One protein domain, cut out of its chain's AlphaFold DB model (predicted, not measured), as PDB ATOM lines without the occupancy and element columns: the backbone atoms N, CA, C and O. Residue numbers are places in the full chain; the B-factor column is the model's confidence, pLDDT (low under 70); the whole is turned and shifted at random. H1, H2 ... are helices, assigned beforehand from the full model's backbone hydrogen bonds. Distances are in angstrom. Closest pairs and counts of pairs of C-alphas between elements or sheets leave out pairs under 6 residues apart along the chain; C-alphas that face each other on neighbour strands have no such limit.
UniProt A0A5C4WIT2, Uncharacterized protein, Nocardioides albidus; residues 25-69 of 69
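What this domain is: This is residues 25 to 69 of the 69 residues of an uncharacterized protein of Nocardioides albidus (UniProt A0A5C4WIT2). One long helix, H1, makes the rod; past its end the chain folds back through a loop, and the very short helix H2 packs on the last part of H1. Residues 25 to 42 of H1 stick out free. The printed part has 45 residues with two named helices, H1 then H2, and no named strand: all helix. It is extended, with a radius of gyration of the C-alphas of 14.5 A, and spans 45 by 19 by 12 A.

How they stand to each other: H1, residues 25 to 52, touches H2, residues 63 to 67, with residues 47 to 51 alone. Their closest C-alphas, those of Ser 48 and Val 64, are 6.5 A apart. In H1 and H2 every O i to N i+4 pair is within hydrogen-bond range.

Where its parts are: H1 begins at C-alpha 25 (54.124, -61.648, 55.988) and ends at C-alpha 52 (46.399, -30.198, 31.298), 40.7 A away. H2 runs 6.4 A from C-alpha 63 to C-alpha 67 (42.785, -30.923, 45.395).

The domain as a whole: The two C-alphas farthest apart, those of Glu 25 and Gln 56, are 45.8 A apart. The printed part has no cut, and the link from H1 to H2, 10 residues, is short. Mean pLDDT of the printed part is 89.7; residues 54 and 69 are under 70.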
ATOM      1  N   GLU A  25      55.366 -62.426  56.002       93.94
ATOM      2  CA  GLU A  25      54.124 -61.648  55.988       93.94
ATOM      3  C   GLU A  25      54.398 -60.145  55.842       93.94
ATOM      4  O   GLU A  25      53.669 -59.431  55.156       93.94
ATOM      5  N   LEU A  26      55.467 -59.654  56.477       94.38
ATOM      6  CA  LEU A  26      55.872 -58.257  56.371       94.38
ATOM      7  C   LEU A  26      56.474 -57.953  54.994       94.38
ATOM      8  O   LEU A  26      56.209 -56.887  54.441       94.38
ATOM      9  N   GLU A  27      57.252 -58.875  54.423       94.56
ATOM     10  CA  GLU A  27      57.767 -58.732  53.054       94.56
ATOM     11  C   GLU A  27      56.624 -58.655  52.036       94.56
ATOM     12  O   GLU A  27      56.623 -57.767  51.181       94.56
ATOM     13  N   GLU A  28      55.625 -59.530  52.157       95.19
ATOM     14  CA  GLU A  28      54.445 -59.531  51.289       95.19
ATOM     15  C   GLU A  28      53.656 -58.221  51.403       95.19
ATOM     16  O   GLU A  28      53.364 -57.589  50.385       95.19
ATOM     17  N   ALA A  29      53.404 -57.753  52.630       96.94
ATOM     18  CA  ALA A  29      52.715 -56.488  52.864       96.94
ATOM     19  C   ALA A  29      53.469 -55.295  52.250       96.94
ATOM     20  O   ALA A  29      52.861 -54.432  51.619       96.94
ATOM     21  N   ILE A  30      54.800 -55.249  52.377       96.62
ATOM     22  CA  ILE A  30      55.620 -54.188  51.770       96.62
ATOM     23  C   ILE A  30      55.506 -54.219  50.244       96.62
ATOM     24  O   ILE A  30      55.371 -53.169  49.611       96.62
ATOM     25  N   VAL A  31      55.540 -55.407  49.638       96.94
ATOM     26  CA  VAL A  31      55.390 -55.556  48.184       96.94
ATOM     27  C   VAL A  31      54.003 -55.098  47.727       96.94
ATOM     28  O   VAL A  31      53.894 -54.419  46.701       96.94
ATOM     29  N   GLU A  32      52.951 -55.424  48.476       97.81
ATOM     30  CA  GLU A  32      51.584 -54.990  48.179       97.81
ATOM     31  C   GLU A  32      51.421 -53.469  48.299       97.81
ATOM     32  O   GLU A  32      50.848 -52.840  47.400       97.81
ATOM     33  N   ILE A  33      51.985 -52.860  49.345       97.44
ATOM     34  CA  ILE A  33      52.013 -51.402  49.518       97.44
ATOM     35  C   ILE A  33      52.727 -50.758  48.329       97.44
ATOM     36  O   ILE A  33      52.139 -49.928  47.640       97.44
ATOM     37  N   ALA A  34      53.937 -51.215  47.996       97.06
ATOM     38  CA  ALA A  34      54.716 -50.665  46.886       97.06
ATOM     39  C   ALA A  34      54.038 -50.856  45.514       97.06
ATOM     40  O   ALA A  34      54.303 -50.119  44.556       97.06
ATOM     41  N   ARG A  35      53.191 -51.878  45.362       97.44
ATOM     42  CA  ARG A  35      52.363 -52.066  44.164       97.44
ATOM     43  C   ARG A  35      51.199 -51.078  44.136       97.44
ATOM     44  O   ARG A  35      50.931 -50.496  43.086       97.44
ATOM     45  N   SER A  36      50.532 -50.897  45.269       97.62
ATOM     46  CA  SER A  36      49.396 -49.987  45.416       97.62
ATOM     47  C   SER A  36      49.814 -48.529  45.234       97.62
ATOM     48  O   SER A  36      49.138 -47.787  44.528       97.62
ATOM     49  N   GLU A  37      50.966 -48.140  45.782       97.81
ATOM     50  CA  GLU A  37      51.550 -46.806  45.607       97.81
ATOM     51  C   GLU A  37      51.830 -46.498  44.136       97.81
ATOM     52  O   GLU A  37      51.428 -45.449  43.645       97.81
ATOM     53  N   ARG A  38      52.434 -47.436  43.396       96.69
ATOM     54  CA  ARG A  38      52.670 -47.264  41.952       96.69
ATOM     55  C   ARG A  38      51.374 -47.126  41.159       96.69
ATOM     56  O   ARG A  38      51.273 -46.257  40.303       96.69
ATOM     57  N   ALA A  39      50.374 -47.952  41.464       96.69
ATOM     58  CA  ALA A  39      49.072 -47.856  40.812       96.69
ATOM     59  C   ALA A  39      48.377 -46.514  41.103       96.69
ATOM     60  O   ALA A  39      47.718 -45.959  40.224       96.69
ATOM     61  N   LEU A  40      48.528 -45.982  42.320       96.19
ATOM     62  CA  LEU A  40      48.014 -44.663  42.676       96.19
ATOM     63  C   LEU A  40      48.741 -43.557  41.901       96.19
ATOM     64  O   LEU A  40      48.082 -42.681  41.345       96.19
ATOM     65  N   ASP A  41      50.068 -43.625  41.818       95.94
ATOM     66  CA  ASP A  41      50.883 -42.643  41.100       95.94
ATOM     67  C   ASP A  41      50.508 -42.580  39.607       95.94
ATOM     68  O   ASP A  41      50.311 -41.497  39.051       95.94
ATOM     69  N   ASP A  42      50.254 -43.735  38.979       95.75
ATOM     70  CA  ASP A  42      49.758 -43.819  37.599       95.75
ATOM     71  C   ASP A  42      48.403 -43.109  37.413       95.75
ATOM     72  O   ASP A  42      48.181 -42.397  36.423       95.75
ATOM     73  N   VAL A  43      47.477 -43.284  38.364       93.19
ATOM     74  CA  VAL A  43      46.161 -42.624  38.338       93.19
ATOM     75  C   VAL A  43      46.314 -41.112  38.474       93.19
ATOM     76  O   VAL A  43      45.697 -40.370  37.702       93.19
ATOM     77  N   LEU A  44      47.148 -40.653  39.408       92.50
ATOM     78  CA  LEU A  44      47.424 -39.231  39.615       92.50
ATOM     79  C   LEU A  44      48.060 -38.603  38.374       92.50
ATOM     80  O   LEU A  44      47.598 -37.561  37.901       92.50
ATOM     81  N   HIS A  45      49.053 -39.269  37.782       93.50
ATOM     82  CA  HIS A  45      49.707 -38.799  36.566       93.50
ATOM     83  C   HIS A  45      48.717 -38.687  35.399       93.50
ATOM     84  O   HIS A  45      48.679 -37.679  34.687       93.50
ATOM     85  N   ARG A  46      47.854 -39.694  35.219       91.00
ATOM     86  CA  ARG A  46      46.813 -39.661  34.186       91.00
ATOM     87  C   ARG A  46      45.808 -38.533  34.422       91.00
ATOM     88  O   ARG A  46      45.417 -37.876  33.458       91.00
ATOM     89  N   ALA A  47      45.405 -38.299  35.669       89.56
ATOM     90  CA  ALA A  47      44.508 -37.203  36.022       89.56
ATOM     91  C   ALA A  47      45.136 -35.832  35.714       89.56
ATOM     92  O   ALA A  47      44.465 -34.996  35.110       89.56
ATOM     93  N   SER A  48      46.424 -35.633  36.030       90.94
ATOM     94  CA  SER A  48      47.165 -34.405  35.683       90.94
ATOM     95  C   SER A  48      47.171 -34.160  34.180       90.94
ATOM     96  O   SER A  48      46.762 -33.100  33.714       90.94
ATOM     97  N   ARG A  49      47.520 -35.183  33.391       91.62
ATOM     98  CA  ARG A  49      47.544 -35.074  31.928       91.62
ATOM     99  C   ARG A  49      46.180 -34.744  31.328       91.62
ATOM    100  O   ARG A  49      46.098 -33.978  30.371       91.62
ATOM    101  N   LEU A  50      45.110 -35.337  31.859       88.25
ATOM    102  CA  LEU A  50      43.749 -35.032  31.414       88.25
ATOM    103  C   LEU A  50      43.368 -33.588  31.751       88.25
ATOM    104  O   LEU A  50      42.823 -32.897  30.893       88.25
ATOM    105  N   HIS A  51      43.707 -33.117  32.950       88.75
ATOM    106  CA  HIS A  51      43.493 -31.729  33.345       88.75
ATOM    107  C   HIS A  51      44.255 -30.749  32.431       88.75
ATOM    108  O   HIS A  51      43.663 -29.811  31.900       88.75
ATOM    109  N   GLU A  52      45.534 -31.019  32.159       90.38
ATOM    110  CA  GLU A  52      46.399 -30.198  31.298       90.38
ATOM    111  C   GLU A  52      45.971 -30.193  29.824       90.38
ATOM    112  O   GLU A  52      46.213 -29.223  29.109       90.38
ATOM    113  N   SER A  53      45.298 -31.249  29.352       87.69
ATOM    114  CA  SER A  53      44.820 -31.340  27.964       87.69
ATOM    115  C   SER A  53      43.696 -30.350  27.609       87.69
ATOM    116  O   SER A  53      43.250 -30.321  26.463       87.69
ATOM    117  N   ASN A  54      43.250 -29.529  28.570       69.94
ATOM    118  CA  ASN A  54      42.258 -28.461  28.414       69.94
ATOM    119  C   ASN A  54      40.925 -28.927  27.792       69.94
ATOM    120  O   ASN A  54      40.191 -28.151  27.177       69.94
ATOM    121  N   ILE A  55      40.608 -30.215  27.958       78.69
ATOM    122  CA  ILE A  55      39.292 -30.778  27.661       78.69
ATOM    123  C   ILE A  55      38.307 -30.159  28.654       78.69
ATOM    124  O   ILE A  55      38.584 -30.134  29.855       78.69
ATOM    125  N   GLN A  56      37.159 -29.671  28.174       82.12
ATOM    126  CA  GLN A  56      36.084 -29.224  29.064       82.12
ATOM    127  C   GLN A  56      35.703 -30.367  30.010       82.12
ATOM    128  O   GLN A  56      35.244 -31.421  29.574       82.12
ATOM    129  N   HIS A  57      35.915 -30.154  31.305       83.12
ATOM    130  CA  HIS A  57      35.610 -31.116  32.354       83.12
ATOM    131  C   HIS A  57      34.912 -30.416  33.518       83.12
ATOM    132  O   HIS A  57      35.111 -29.225  33.745       83.12
ATOM    133  N   ASP A  58      34.096 -31.165  34.257       83.38
ATOM    134  CA  ASP A  58      33.460 -30.668  35.474       83.38
ATOM    135  C   ASP A  58      34.502 -30.587  36.615       83.38
ATOM    136  O   ASP A  58      35.036 -31.630  37.019       83.38
ATOM    137  N   PRO A  59      34.776 -29.392  37.184       83.12
ATOM    138  CA  PRO A  59      35.731 -29.212  38.278       83.12
ATOM    139  C   PRO A  59      35.381 -29.968  39.567       83.12
ATOM    140  O   PRO A  59      36.255 -30.136  40.411       83.12
ATOM    141  N   HIS A  60      34.127 -30.392  39.759       84.88
ATOM    142  CA  HIS A  60      33.718 -31.203  40.916       84.88
ATOM    143  C   HIS A  60      34.067 -32.686  40.755       84.88
ATOM    144  O   HIS A  60      34.185 -33.401  41.747       84.88
ATOM    145  N   SER A  61      34.245 -33.134  39.513       82.38
ATOM    146  CA  SER A  61      34.620 -34.509  39.166       82.38
ATOM    147  C   SER A  61      36.118 -34.674  38.885       82.38
ATOM    148  O   SER A  61      36.641 -35.787  38.890       82.38
ATOM    149  N   CYS A  62      36.824 -33.567  38.637       87.88
ATOM    150  CA  CYS A  62      38.253 -33.572  38.369       87.88
ATOM    151  C   CYS A  62      39.055 -33.655  39.665       87.88
ATOM    152  O   CYS A  62      39.021 -32.741  40.490       87.88
ATOM    153  N   LEU A  63      39.828 -34.734  39.798       86.88
ATOM    154  CA  LEU A  63      40.680 -34.982  40.957       86.88
ATOM    155  C   LEU A  63      41.630 -33.801  41.233       86.88
ATOM    156  O   LEU A  63      41.754 -33.364  42.371       86.88
ATOM    157  N   VAL A  64      42.241 -33.240  40.184       88.12
ATOM    158  CA  VAL A  64      43.194 -32.123  40.300       88.12
ATOM    159  C   VAL A  64      42.494 -30.850  40.782       88.12
ATOM    160  O   VAL A  64      42.936 -30.229  41.747       88.12
ATOM    161  N   CYS A  65      41.360 -30.484  40.174       87.88
ATOM    162  CA  CYS A  65      40.594 -29.306  40.586       87.88
ATOM    163  C   CYS A  65      40.053 -29.430  42.012       87.88
ATOM    164  O   CYS A  65      39.974 -28.426  42.713       87.88
ATOM    165  N   PHE A  66      39.682 -30.637  42.446       85.44
ATOM    166  CA  PHE A  66      39.256 -30.884  43.818       85.44
ATOM    167  C   PHE A  66      40.394 -30.642  44.817       85.44
ATOM    168  O   PHE A  66      40.175 -29.983  45.826       85.44
ATOM    169  N   THR A  67      41.612 -31.104  44.515       78.00
ATOM    170  CA  THR A  67      42.785 -30.923  45.395       78.00
ATOM    171  C   THR A  67      43.305 -29.485  45.489       78.00
ATOM    172  O   THR A  67      44.081 -29.187  46.390       78.00
ATOM    173  N   GLN A  68      42.913 -28.600  44.567       76.06
ATOM    174  CA  GLN A  68      43.311 -27.183  44.556       76.06
ATOM    175  C   GLN A  68      42.331 -26.260  45.304       76.06
ATOM    176  O   GLN A  68      42.571 -25.052  45.365       76.06
ATOM    177  N   ARG A  69      41.223 -26.801  45.818       67.38
ATOM    178  CA  ARG A  69      40.268 -26.077  46.671       67.38
ATOM    179  C   ARG A  69      40.742 -26.075  48.118       67.38
ATOM    180  O   ARG A  69      40.532 -25.032  48.771       67.38
TER     181      ARG A  69